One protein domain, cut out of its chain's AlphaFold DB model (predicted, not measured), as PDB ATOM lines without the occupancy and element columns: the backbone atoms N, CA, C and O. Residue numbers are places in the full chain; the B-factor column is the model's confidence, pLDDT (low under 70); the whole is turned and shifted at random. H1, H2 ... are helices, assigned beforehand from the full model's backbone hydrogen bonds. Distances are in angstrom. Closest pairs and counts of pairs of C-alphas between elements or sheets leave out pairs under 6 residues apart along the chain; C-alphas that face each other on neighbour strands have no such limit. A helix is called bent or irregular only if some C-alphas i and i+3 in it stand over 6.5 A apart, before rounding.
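What this domain is: This is residues 429 to 525 of the 1113 residues of the protein "Hypothetical protein" of Symbiodinium microadriaticum (UniProt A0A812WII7). This is a long, thin chain of helices laid end over end: the longest helix, H3, overlaps H1 and H2 with its first part, and H4 folds back along its far part. H2 folds back along the later part of H1, near the middle of the rod, and residues 429 to 438, of which 432 to 438 belong to H1, stick out free at the end of the rod away from H4. The printed part has 97 residues with four named helices, in the order H1, H2, H3, H4, and no named strand; the class is all helix. The whole is extended, with a radius of gyration of the C-alphas of 19.5 A, and spans 69 by 22 by 17 A.

Where its parts are: H3 is residues 477 to 506, 39.4 A from first to last C-alpha, and begins at C-alpha 477 at (128.349, 117.611, 74.252). It has a kink of 35 degrees near residue 484 and is irregular, with C-alphas 479 and 482 7.2 A apart. H2 is residues 460 to 473, 19.5 A long. H1 is residues 432 to 456, 37.8 A long, from C-alpha 432 at (115.103, 116.717, 50.225). H4 is residues 509 to 521, 18.5 A long, and ends at C-alpha 521 at (140.184, 102.885, 96.924).

How they stand to each other: H3 is the hub, touching the three other helices. With residues 477 to 491 alone it touches H2, closest at the C-alphas of Ile 460 and Leu 487, 6.1 A apart; the two form a hairpin at a shallow tilt of 29 degrees, opposite ways. With residues 479 to 486 alone it touches residues 448 to 455 of H1, closest at the C-alphas of Met 455 and Ala 483, 6.2 A apart, at a steep tilt of 48 degrees, the same way. With residues 496 to 504 alone it touches H4, closest at the C-alphas of Ala 503 and Leu 512, 5.2 A apart; this hairpin has a shallow tilt of 32 degrees, only just short of steep, opposite ways. H1 and H2 also touch and form a hairpin, closest at the C-alphas of Ala 447 and Ala 470, 4.7 A apart, at a shallow tilt of 22 degrees, opposite ways. H4 is apart from H1 and from H2. In H2 and H4 every O i to N i+4 pair is within hydrogen-bond range, against 19 of 21 in H1 and 24 of 26 in H3.

The domain as a whole: The two C-alphas farthest apart are those of Glu 429 and Ala 509, 69.5 A. Residues 505 to 510 also stand free. The links H1 to H2, H2 to H3 and H3 to H4 are tight, and the printed part has no cut. The mean pLDDT of the printed part is 81.7, and residues 429 to 441 are under 70.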
ATOM      1  N   GLU A 429     113.257 117.908  44.116       54.06
ATOM      2  CA  GLU A 429     114.696 118.190  44.208       54.06
ATOM      3  C   GLU A 429     115.038 119.256  45.271       54.06
ATOM      4  O   GLU A 429     116.106 119.178  45.872       54.06
ATOM      5  N   GLU A 430     114.120 120.176  45.606       51.88
ATOM      6  CA  GLU A 430     114.355 121.242  46.608       51.88
ATOM      7  C   GLU A 430     113.885 120.876  48.035       51.88
ATOM      8  O   GLU A 430     114.260 121.526  49.008       51.88
ATOM      9  N   LEU A 431     113.105 119.798  48.186       46.34
ATOM     10  CA  LEU A 431     112.456 119.381  49.446       46.34
ATOM     11  C   LEU A 431     113.243 118.344  50.251       46.34
ATOM     12  O   LEU A 431     112.984 118.125  51.439       46.34
ATOM     13  N   VAL A 432     114.230 117.720  49.609       54.88
ATOM     14  CA  VAL A 432     115.103 116.717  50.225       54.88
ATOM     15  C   VAL A 432     115.830 117.303  51.435       54.88
ATOM     16  O   VAL A 432     115.934 116.619  52.446       54.88
ATOM     17  N   ALA A 433     116.229 118.580  51.382       57.31
ATOM     18  CA  ALA A 433     117.047 119.226  52.406       57.31
ATOM     19  C   ALA A 433     116.375 119.310  53.800       57.31
ATOM     20  O   ALA A 433     117.006 118.941  54.795       57.31
ATOM     21  N   ALA A 434     115.099 119.711  53.919       51.22
ATOM     22  CA  ALA A 434     114.429 119.738  55.235       51.22
ATOM     23  C   ALA A 434     113.933 118.364  55.683       51.22
ATOM     24  O   ALA A 434     113.874 118.130  56.888       51.22
ATOM     25  N   GLN A 435     113.629 117.434  54.769       53.53
ATOM     26  CA  GLN A 435     113.351 116.049  55.168       53.53
ATOM     27  C   GLN A 435     114.591 115.367  55.758       53.53
ATOM     28  O   GLN A 435     114.467 114.619  56.728       53.53
ATOM     29  N   THR A 436     115.788 115.655  55.234       60.41
ATOM     30  CA  THR A 436     117.039 115.241  55.885       60.41
ATOM     31  C   THR A 436     117.220 115.900  57.246       60.41
ATOM     32  O   THR A 436     117.576 115.206  58.192       60.41
ATOM     33  N   ALA A 437     116.900 117.191  57.382       59.97
ATOM     34  CA  ALA A 437     117.064 117.915  58.641       59.97
ATOM     35  C   ALA A 437     116.088 117.452  59.743       59.97
ATOM     36  O   ALA A 437     116.454 117.476  60.912       59.97
ATOM     37  N   LEU A 438     114.856 117.050  59.406       54.09
ATOM     38  CA  LEU A 438     113.873 116.552  60.381       54.09
ATOM     39  C   LEU A 438     114.234 115.146  60.884       54.09
ATOM     40  O   LEU A 438     114.237 114.903  62.086       54.09
ATOM     41  N   ARG A 439     114.657 114.252  59.978       65.44
ATOM     42  CA  ARG A 439     115.191 112.926  60.343       65.44
ATOM     43  C   ARG A 439     116.439 113.003  61.223       65.44
ATOM     44  O   ARG A 439     116.777 112.030  61.889       65.44
ATOM     45  N   GLN A 440     117.152 114.122  61.178       69.62
ATOM     46  CA  GLN A 440     118.333 114.355  61.999       69.62
ATOM     47  C   GLN A 440     117.957 114.660  63.455       69.62
ATOM     48  O   GLN A 440     118.646 114.187  64.345       69.62
ATOM     49  N   GLU A 441     116.844 115.358  63.705       67.88
ATOM     50  CA  GLU A 441     116.377 115.638  65.072       67.88
ATOM     51  C   GLU A 441     115.711 114.431  65.741       67.88
ATOM     52  O   GLU A 441     116.001 114.140  66.898       67.88
ATOM     53  N   GLU A 442     114.921 113.639  65.009       71.06
ATOM     54  CA  GLU A 442     114.349 112.388  65.547       71.06
ATOM     55  C   GLU A 442     115.439 111.385  65.971       71.06
ATOM     56  O   GLU A 442     115.266 110.613  66.913       71.06
ATOM     57  N   ARG A 443     116.601 111.418  65.302       74.12
ATOM     58  CA  ARG A 443     117.772 110.628  65.703       74.12
ATOM     59  C   ARG A 443     118.384 111.106  67.017       74.12
ATOM     60  O   ARG A 443     118.898 110.270  67.753       74.12
ATOM     61  N   LYS A 444     118.341 112.410  67.320       76.12
ATOM     62  CA  LYS A 444     118.896 112.959  68.570       76.12
ATOM     63  C   LYS A 444     118.080 112.516  69.769       76.12
ATOM     64  O   LYS A 444     118.642 112.071  70.762       76.12
ATOM     65  N   GLU A 445     116.761 112.576  69.665       71.81
ATOM     66  CA  GLU A 445     115.876 112.196  70.766       71.81
ATOM     67  C   GLU A 445     116.001 110.703  71.109       71.81
ATOM     68  O   GLU A 445     116.217 110.355  72.266       71.81
ATOM     69  N   ALA A 446     116.034 109.829  70.097       72.38
ATOM     70  CA  ALA A 446     116.292 108.402  70.304       72.38
ATOM     71  C   ALA A 446     117.663 108.124  70.955       72.38
ATOM     72  O   ALA A 446     117.795 107.209  71.767       72.38
ATOM     73  N   ALA A 447     118.684 108.923  70.629       79.81
ATOM     74  CA  ALA A 447     120.010 108.763  71.209       79.81
ATOM     75  C   ALA A 447     120.107 109.257  72.668       79.81
ATOM     76  O   ALA A 447     120.913 108.724  73.427       79.81
ATOM     77  N   LYS A 448     119.264 110.211  73.095       78.62
ATOM     78  CA  LYS A 448     119.143 110.611  74.513       78.62
ATOM     79  C   LYS A 448     118.615 109.479  75.382       78.62
ATOM     80  O   LYS A 448     119.190 109.200  76.434       78.62
ATOM     81  N   ASP A 449     117.554 108.817  74.930       76.81
ATOM     82  CA  ASP A 449     116.952 107.700  75.660       76.81
ATOM     83  C   ASP A 449     117.930 106.522  75.780       76.81
ATOM     84  O   ASP A 449     118.079 105.945  76.860       76.81
ATOM     85  N   ALA A 450     118.677 106.230  74.708       81.06
ATOM     86  CA  ALA A 450     119.736 105.221  74.718       81.06
ATOM     87  C   ALA A 450     120.866 105.559  75.715       81.06
ATOM     88  O   ALA A 450     121.361 104.673  76.416       81.06
ATOM     89  N   LEU A 451     121.246 106.840  75.830       85.25
ATOM     90  CA  LEU A 451     122.239 107.312  76.802       85.25
ATOM     91  C   LEU A 451     121.769 107.100  78.247       85.25
ATOM     92  O   LEU A 451     122.523 106.604  79.087       85.25
ATOM     93  N   ALA A 452     120.513 107.454  78.534       81.81
ATOM     94  CA  ALA A 452     119.920 107.314  79.859       81.81
ATOM     95  C   ALA A 452     119.803 105.841  80.280       81.81
ATOM     96  O   ALA A 452     120.096 105.503  81.430       81.81
ATOM     97  N   GLU A 453     119.431 104.951  79.354       83.12
ATOM     98  CA  GLU A 453     119.388 103.509  79.606       83.12
ATOM     99  C   GLU A 453     120.790 102.951  79.907       83.12
ATOM    100  O   GLU A 453     120.967 102.256  80.914       83.12
ATOM    101  N   ALA A 454     121.808 103.327  79.122       85.00
ATOM    102  CA  ALA A 454     123.195 102.894  79.319       85.00
ATOM    103  C   ALA A 454     123.788 103.340  80.671       85.00
ATOM    104  O   ALA A 454     124.591 102.626  81.271       85.00
ATOM    105  N   MET A 455     123.358 104.481  81.211       87.00
ATOM    106  CA  MET A 455     123.804 104.951  82.528       87.00
ATOM    107  C   MET A 455     123.259 104.129  83.706       87.00
ATOM    108  O   MET A 455     123.860 104.135  84.780       87.00
ATOM    109  N   THR A 456     122.152 103.395  83.541       82.81
ATOM    110  CA  THR A 456     121.599 102.552  84.624       82.81
ATOM    111  C   THR A 456     122.418 101.287  84.879       82.81
ATOM    112  O   THR A 456     122.405 100.744  85.986       82.81
ATOM    113  N   LYS A 457     123.145 100.820  83.859       83.06
ATOM    114  CA  LYS A 457     124.098  99.710  83.922       83.06
ATOM    115  C   LYS A 457     125.313 100.095  83.082       83.06
ATOM    116  O   LYS A 457     125.349  99.739  81.908       83.06
ATOM    117  N   PRO A 458     126.275 100.832  83.662       80.06
ATOM    118  CA  PRO A 458     127.379 101.430  82.924       80.06
ATOM    119  C   PRO A 458     128.373 100.363  82.441       80.06
ATOM    120  O   PRO A 458     129.447 100.169  83.007       80.06
ATOM    121  N   GLU A 459     128.010  99.638  81.386       87.62
ATOM    122  CA  GLU A 459     128.920  98.770  80.653       87.62
ATOM    123  C   GLU A 459     129.616  99.612  79.581       87.62
ATOM    124  O   GLU A 459     128.950 100.260  78.772       87.62
ATOM    125  N   ILE A 460     130.954  99.584  79.548       87.19
ATOM    126  CA  ILE A 460     131.781 100.423  78.660       87.19
ATOM    127  C   ILE A 460     131.276 100.389  77.213       87.19
ATOM    128  O   ILE A 460     131.076 101.440  76.618       87.19
ATOM    129  N   GLY A 461     130.997  99.199  76.669       86.00
ATOM    130  CA  GLY A 461     130.527  99.058  75.287       86.00
ATOM    131  C   GLY A 461     129.138  99.654  75.041       86.00
ATOM    132  O   GLY A 461     128.904 100.224  73.980       86.00
ATOM    133  N   THR A 462     128.228  99.566  76.015       86.62
ATOM    134  CA  THR A 462     126.890 100.174  75.902       86.62
ATOM    135  C   THR A 462     126.946 101.694  76.019       86.62
ATOM    136  O   THR A 462     126.281 102.381  75.250       86.62
ATOM    137  N   LEU A 463     127.794 102.223  76.907       87.81
ATOM    138  CA  LEU A 463     128.017 103.660  77.062       87.81
ATOM    139  C   LEU A 463     128.733 104.263  75.850       87.81
ATOM    140  O   LEU A 463     128.335 105.325  75.392       87.81
ATOM    141  N   GLU A 464     129.754 103.597  75.299       89.88
ATOM    142  CA  GLU A 464     130.448 104.047  74.084       89.88
ATOM    143  C   GLU A 464     129.531 104.033  72.864       89.88
ATOM    144  O   GLU A 464     129.538 104.996  72.100       89.88
ATOM    145  N   LEU A 465     128.726 102.978  72.694       87.62
ATOM    146  CA  LEU A 465     127.755 102.897  71.606       87.62
ATOM    147  C   LEU A 465     126.698 103.996  71.739       87.62
ATOM    148  O   LEU A 465     126.463 104.718  70.776       87.62
ATOM    149  N   ALA A 466     126.126 104.177  72.933       88.44
ATOM    150  CA  ALA A 466     125.138 105.222  73.180       88.44
ATOM    151  C   ALA A 466     125.728 106.628  72.965       88.44
ATOM    152  O   ALA A 466     125.107 107.460  72.310       88.44
ATOM    153  N   LEU A 467     126.957 106.886  73.434       89.00
ATOM    154  CA  LEU A 467     127.675 108.144  73.190       89.00
ATOM    155  C   LEU A 467     127.980 108.357  71.704       89.00
ATOM    156  O   LEU A 467     127.839 109.469  71.202       89.00
ATOM    157  N   GLN A 468     128.374 107.312  70.977       89.25
ATOM    158  CA  GLN A 468     128.635 107.394  69.544       89.25
ATOM    159  C   GLN A 468     127.349 107.653  68.750       89.25
ATOM    160  O   GLN A 468     127.360 108.474  67.835       89.25
ATOM    161  N   GLU A 469     126.250 106.983  69.096       87.81
ATOM    162  CA  GLU A 469     124.932 107.201  68.496       87.81
ATOM    163  C   GLU A 469     124.415 108.612  68.799       87.81
ATOM    164  O   GLU A 469     123.912 109.277  67.892       87.81
ATOM    165  N   ALA A 470     124.639 109.127  70.012       86.50
ATOM    166  CA  ALA A 470     124.338 110.509  70.381       86.50
ATOM    167  C   ALA A 470     125.158 111.519  69.573       86.50
ATOM    168  O   ALA A 470     124.592 112.435  68.970       86.50
ATOM    169  N   LEU A 471     126.471 111.319  69.453       86.69
ATOM    170  CA  LEU A 471     127.335 112.186  68.648       86.69
ATOM    171  C   LEU A 471     126.978 112.137  67.153       86.69
ATOM    172  O   LEU A 471     126.934 113.174  66.497       86.69
ATOM    173  N   GLN A 472     126.665 110.958  66.604       83.81
ATOM    174  CA  GLN A 472     126.241 110.804  65.203       83.81
ATOM    175  C   GLN A 472     124.859 111.392  64.929       83.81
ATOM    176  O   GLN A 472     124.587 111.851  63.816       83.81
ATOM    177  N   ALA A 473     123.984 111.376  65.930       83.56
ATOM    178  CA  ALA A 473     122.717 112.073  65.869       83.56
ATOM    179  C   ALA A 473     122.898 113.601  65.941       83.56
ATOM    180  O   ALA A 473     122.054 114.338  65.437       83.56
ATOM    181  N   GLY A 474     124.020 114.080  66.487       82.12
ATOM    182  CA  GLY A 474     124.336 115.497  66.655       82.12
ATOM    183  C   GLY A 474     123.826 116.070  67.977       82.12
ATOM    184  O   GLY A 474     123.403 117.230  68.007       82.12
ATOM    185  N   LEU A 475     123.794 115.256  69.039       81.88
ATOM    186  CA  LEU A 475     123.539 115.727  70.400       81.88
ATOM    187  C   LEU A 475     124.634 116.709  70.853       81.88
ATOM    188  O   LEU A 475     125.806 116.468  70.554       81.88
ATOM    189  N   PRO A 476     124.289 117.773  71.600       78.50
ATOM    190  CA  PRO A 476     125.286 118.654  72.196       78.50
ATOM    191  C   PRO A 476     126.097 117.920  73.273       78.50
ATOM    192  O   PRO A 476     125.588 117.069  74.003       78.50
ATOM    193  N   GLU A 477     127.376 118.276  73.378       81.25
ATOM    194  CA  GLU A 477     128.349 117.611  74.252       81.25
ATOM    195  C   GLU A 477     127.973 117.695  75.741       81.25
ATOM    196  O   GLU A 477     128.191 116.738  76.483       81.25
ATOM    197  N   ALA A 478     127.298 118.772  76.156       77.06
ATOM    198  CA  ALA A 478     126.797 118.950  77.520       77.06
ATOM    199  C   ALA A 478     125.837 117.828  77.966       77.06
ATOM    200  O   ALA A 478     125.946 117.331  79.086       77.06
ATOM    201  N   ASP A 479     124.952 117.363  77.074       80.12
ATOM    202  CA  ASP A 479     124.025 116.254  77.353       80.12
ATOM    203  C   ASP A 479     124.752 114.899  77.442       80.12
ATOM    204  O   ASP A 479     124.226 113.933  77.996       80.12
ATOM    205  N   CYS A 480     125.977 114.824  76.915       85.81
ATOM    206  CA  CYS A 480     126.817 113.636  76.959       85.81
ATOM    207  C   CYS A 480     127.689 113.569  78.229       85.81
ATOM    208  O   CYS A 480     128.145 112.477  78.574       85.81
ATOM    209  N   LEU A 481     127.903 114.683  78.949       84.75
ATOM    210  CA  LEU A 481     128.831 114.774  80.091       84.75
ATOM    211  C   LEU A 481     128.574 113.745  81.210       84.75
ATOM    212  O   LEU A 481     129.534 113.112  81.651       84.75
ATOM    213  N   PRO A 482     127.328 113.495  81.668       80.25
ATOM    214  CA  PRO A 482     127.087 112.512  82.726       80.25
ATOM    215  C   PRO A 482     127.438 111.083  82.293       80.25
ATOM    216  O   PRO A 482     127.999 110.314  83.074       80.25
ATOM    217  N   ALA A 483     127.160 110.737  81.033       84.12
ATOM    218  CA  ALA A 483     127.535 109.445  80.470       84.12
ATOM    219  C   ALA A 483     129.042 109.354  80.201       84.12
ATOM    220  O   ALA A 483     129.610 108.278  80.353       84.12
ATOM    221  N   GLN A 484     129.708 110.461  79.856       86.44
ATOM    222  CA  GLN A 484     131.169 110.527  79.744       86.44
ATOM    223  C   GLN A 484     131.850 110.344  81.105       86.44
ATOM    224  O   GLN A 484     132.832 109.612  81.181       86.44
ATOM    225  N   ALA A 485     131.319 110.941  82.177       83.00
ATOM    226  CA  ALA A 485     131.811 110.740  83.540       83.00
ATOM    227  C   ALA A 485     131.601 109.289  84.001       83.00
ATOM    228  O   ALA A 485     132.547 108.639  84.435       83.00
ATOM    229  N   ALA A 486     130.401 108.731  83.798       81.81
ATOM    230  CA  ALA A 486     130.127 107.322  84.089       81.81
ATOM    231  C   ALA A 486     131.006 106.372  83.255       81.81
ATOM    232  O   ALA A 486     131.457 105.340  83.753       81.81
ATOM    233  N   LEU A 487     131.286 106.724  81.997       87.44
ATOM    234  CA  LEU A 487     132.218 105.996  81.144       87.44
ATOM    235  C   LEU A 487     133.659 106.129  81.644       87.44
ATOM    236  O   LEU A 487     134.388 105.145  81.587       87.44
ATOM    237  N   ALA A 488     134.077 107.298  82.131       83.75
ATOM    238  CA  ALA A 488     135.403 107.519  82.702       83.75
ATOM    239  C   ALA A 488     135.600 106.700  83.984       83.75
ATOM    240  O   ALA A 488     136.612 106.016  84.101       83.75
ATOM    241  N   ASP A 489     134.610 106.666  84.877       82.88
ATOM    242  CA  ASP A 489     134.634 105.843  86.090       82.88
ATOM    243  C   ASP A 489     134.623 104.346  85.754       82.88
ATOM    244  O   ASP A 489     135.412 103.572  86.299       82.88
ATOM    245  N   ALA A 490     133.779 103.922  84.804       85.31
ATOM    246  CA  ALA A 490     133.738 102.539  84.336       85.31
ATOM    247  C   ALA A 490     135.054 102.128  83.654       85.31
ATOM    248  O   ALA A 490     135.532 101.012  83.869       85.31
ATOM    249  N   LYS A 491     135.667 103.029  82.872       85.75
ATOM    250  CA  LYS A 491     136.994 102.839  82.273       85.75
ATOM    251  C   LYS A 491     138.071 102.775  83.338       85.75
ATOM    252  O   LYS A 491     138.867 101.852  83.282       85.75
ATOM    253  N   HIS A 492     138.058 103.654  84.335       87.06
ATOM    254  CA  HIS A 492     139.031 103.635  85.422       87.06
ATOM    255  C   HIS A 492     138.922 102.351  86.253       87.06
ATOM    256  O   HIS A 492     139.923 101.686  86.500       87.06
ATOM    257  N   LEU A 493     137.706 101.919  86.598       88.12
ATOM    258  CA  LEU A 493     137.476 100.644  87.280       88.12
ATOM    259  C   LEU A 493     137.945  99.454  86.424       88.12
ATOM    260  O   LEU A 493     138.557  98.518  86.941       88.12
ATOM    261  N   ALA A 494     137.683  99.478  85.113       88.12
ATOM    262  CA  ALA A 494     138.152  98.450  84.184       88.12
ATOM    263  C   ALA A 494     139.674  98.479  83.991       88.12
ATOM    264  O   ALA A 494     140.287  97.421  83.872       88.12
ATOM    265  N   GLU A 495     140.295  99.654  84.004       89.19
ATOM    266  CA  GLU A 495     141.744  99.846  83.978       89.19
ATOM    267  C   GLU A 495     142.382  99.324  85.259       89.19
ATOM    268  O   GLU A 495     143.368  98.602  85.177       89.19
ATOM    269  N   VAL A 496     141.809  99.610  86.433       90.31
ATOM    270  CA  VAL A 496     142.286  99.105  87.727       90.31
ATOM    271  C   VAL A 496     142.104  97.591  87.815       90.31
ATOM    272  O   VAL A 496     143.035  96.897  88.219       90.31
ATOM    273  N   ARG A 497     140.977  97.040  87.341       91.19
ATOM    274  CA  ARG A 497     140.795  95.584  87.183       91.19
ATOM    275  C   ARG A 497     141.795  94.980  86.206       91.19
ATOM    276  O   ARG A 497     142.383  93.945  86.501       91.19
ATOM    277  N   GLY A 498     142.012  95.615  85.058       90.25
ATOM    278  CA  GLY A 498     142.983  95.181  84.056       90.25
ATOM    279  C   GLY A 498     144.414  95.254  84.582       90.25
ATOM    280  O   GLY A 498     145.208  94.351  84.331       90.25
ATOM    281  N   ALA A 499     144.740  96.280  85.366       89.88
ATOM    282  CA  ALA A 499     146.011  96.436  86.051       89.88
ATOM    283  C   ALA A 499     146.174  95.393  87.159       89.88
ATOM    284  O   ALA A 499     147.277  94.877  87.314       89.88
ATOM    285  N   LEU A 500     145.103  95.051  87.884       91.06
ATOM    286  CA  LEU A 500     145.111  94.011  88.909       91.06
ATOM    287  C   LEU A 500     145.306  92.638  88.268       91.06
ATOM    288  O   LEU A 500     146.194  91.913  88.696       91.06
ATOM    289  N   ASP A 501     144.585  92.316  87.192       91.38
ATOM    290  CA  ASP A 501     144.776  91.071  86.435       91.38
ATOM    291  C   ASP A 501     146.182  91.013  85.819       91.38
ATOM    292  O   ASP A 501     146.887  90.012  85.942       91.38
ATOM    293  N   LEU A 502     146.670  92.111  85.233       89.75
ATOM    294  CA  LEU A 502     148.031  92.180  84.702       89.75
ATOM    295  C   LEU A 502     149.083  92.017  85.807       89.75
ATOM    296  O   LEU A 502     150.063  91.309  85.590       89.75
ATOM    297  N   ALA A 503     148.884  92.628  86.978       89.25
ATOM    298  CA  ALA A 503     149.778  92.499  88.126       89.25
ATOM    299  C   ALA A 503     149.730  91.080  88.716       89.25
ATOM    300  O   ALA A 503     150.775  90.494  88.998       89.25
ATOM    301  N   MET A 504     148.542  90.477  88.816       91.25
ATOM    302  CA  MET A 504     148.349  89.082  89.220       91.25
ATOM    303  C   MET A 504     149.036  88.114  88.248       91.25
ATOM    304  O   MET A 504     149.675  87.155  88.682       91.25
ATOM    305  N   ARG A 505     148.965  88.373  86.938       90.94
ATOM    306  CA  ARG A 505     149.655  87.582  85.904       90.94
ATOM    307  C   ARG A 505     151.163  87.794  85.917       90.94
ATOM    308  O   ARG A 505     151.905  86.826  85.758       90.94
ATOM    309  N   SER A 506     151.622  89.033  86.099       90.75
ATOM    310  CA  SER A 506     153.053  89.339  86.175       90.75
ATOM    311  C   SER A 506     153.678  88.811  87.463       90.75
ATOM    312  O   SER A 506     154.881  88.564  87.483       90.75
ATOM    313  N   ARG A 507     152.861  88.609  88.510       90.81
ATOM    314  CA  ARG A 507     153.279  88.175  89.850       90.81
ATOM    315  C   ARG A 507     154.402  89.054  90.414       90.81
ATOM    316  O   ARG A 507     155.300  88.549  91.077       90.81
ATOM    317  N   ASP A 508     154.351  90.353  90.121       88.62
ATOM    318  CA  ASP A 508     155.275  91.358  90.659       88.62
ATOM    319  C   ASP A 508     154.715  91.858  91.991       88.62
ATOM    320  O   ASP A 508     153.652  92.486  92.016       88.62
ATOM    321  N   ALA A 509     155.396  91.562  93.100       85.56
ATOM    322  CA  ALA A 509     154.849  91.818  94.426       85.56
ATOM    323  C   ALA A 509     154.683  93.315  94.738       85.56
ATOM    324  O   ALA A 509     153.759  93.687  95.466       85.56
ATOM    325  N   ARG A 510     155.549  94.187  94.203       86.69
ATOM    326  CA  ARG A 510     155.416  95.639  94.409       86.69
ATOM    327  C   ARG A 510     154.211  96.165  93.658       86.69
ATOM    328  O   ARG A 510     153.342  96.788  94.264       86.69
ATOM    329  N   ARG A 511     154.122  95.828  92.372       88.88
ATOM    330  CA  ARG A 511     153.019  96.265  91.520       88.88
ATOM    331  C   ARG A 511     151.674  95.738  92.021       88.88
ATOM    332  O   ARG A 511     150.715  96.497  92.061       88.88
ATOM    333  N   LEU A 512     151.601  94.479  92.464       89.69
ATOM    334  CA  LEU A 512     150.397  93.923  93.098       89.69
ATOM    335  C   LEU A 512     149.998  94.699  94.356       89.69
ATOM    336  O   LEU A 512     148.821  94.973  94.538       89.69
ATOM    337  N   SER A 513     150.957  95.057  95.216       88.69
ATOM    338  CA  SER A 513     150.666  95.795  96.450       88.69
ATOM    339  C   SER A 513     150.135  97.205  96.179       88.69
ATOM    340  O   SER A 513     149.220  97.643  96.868       88.69
ATOM    341  N   GLU A 514     150.698  97.911  95.196       88.06
ATOM    342  CA  GLU A 514     150.241  99.248  94.787       88.06
ATOM    343  C   GLU A 514     148.852  99.187  94.142       88.06
ATOM    344  O   GLU A 514     147.968  99.974  94.481       88.06
ATOM    345  N   VAL A 515     148.635  98.213  93.253       92.06
ATOM    346  CA  VAL A 515     147.359  98.049  92.551       92.06
ATOM    347  C   VAL A 515     146.254  97.554  93.484       92.06
ATOM    348  O   VAL A 515     145.120  97.984  93.325       92.06
ATOM    349  N   LEU A 516     146.553  96.715  94.481       87.75
ATOM    350  CA  LEU A 516     145.578  96.313  95.502       87.75
ATOM    351  C   LEU A 516     145.098  97.504  96.336       87.75
ATOM    352  O   LEU A 516     143.904  97.615  96.595       87.75
ATOM    353  N   LEU A 517     146.004  98.420  96.695       87.25
ATOM    354  CA  LEU A 517     145.641  99.654  97.395       87.25
ATOM    355  C   LEU A 517     144.744 100.548  96.519       87.25
ATOM    356  O   LEU A 517     143.730 101.058  96.988       87.25
ATOM    357  N   ALA A 518     145.091 100.712  95.236       86.00
ATOM    358  CA  ALA A 518     144.274 101.464  94.281       86.00
ATOM    359  C   ALA A 518     142.906 100.797  94.039       86.00
ATOM    360  O   ALA A 518     141.889 101.478  93.961       86.00
ATOM    361  N   ALA A 519     142.866  99.464  93.976       89.69
ATOM    362  CA  ALA A 519     141.646  98.679  93.831       89.69
ATOM    363  C   ALA A 519     140.715  98.817  95.042       89.69
ATOM    364  O   ALA A 519     139.508  98.968  94.860       89.69
ATOM    365  N   GLU A 520     141.262  98.822  96.261       87.88
ATOM    366  CA  GLU A 520     140.503  99.079  97.487       87.88
ATOM    367  C   GLU A 520     139.891 100.490  97.474       87.88
ATOM    368  O   GLU A 520     138.704 100.653  97.752       87.88
ATOM    369  N   GLN A 521     140.661 101.502  97.057       86.56
ATOM    370  CA  GLN A 521     140.184 102.885  96.924       86.56
ATOM    371  C   GLN A 521     139.110 103.052  95.839       86.56
ATOM    372  O   GLN A 521     138.207 103.869  95.999       86.56
ATOM    373  N   CYS A 522     139.174 102.257  94.768       87.75
ATOM    374  CA  CYS A 522     138.173 102.235  93.696       87.75
ATOM    375  C   CYS A 522     136.940 101.377  94.026       87.75
ATOM    376  O   CYS A 522     136.055 101.228  93.183       87.75
ATOM    377  N   GLY A 523     136.871 100.786  95.225       87.25
ATOM    378  CA  GLY A 523     135.725  99.992  95.662       87.25
ATOM    379  C   GLY A 523     135.576  98.649  94.944       87.25
ATOM    380  O   GLY A 523     134.447  98.190  94.756       87.25
ATOM    381  N   LEU A 524     136.680  98.002  94.534       90.81
ATOM    382  CA  LEU A 524     136.618  96.621  94.036       90.81
ATOM    383  C   LEU A 524     135.995  95.685  95.080       90.81
ATOM    384  O   LEU A 524     136.115  95.891  96.291       90.81
ATOM    385  N   ALA A 525     135.351  94.615  94.610       88.62
ATOM    386  CA  ALA A 525     134.705  93.668  95.506       88.62
ATOM    387  C   ALA A 525     135.744  92.967  96.416       88.62
ATOM    388  O   ALA A 525     136.832  92.621  95.944       88.62
TER     389      ALA A 525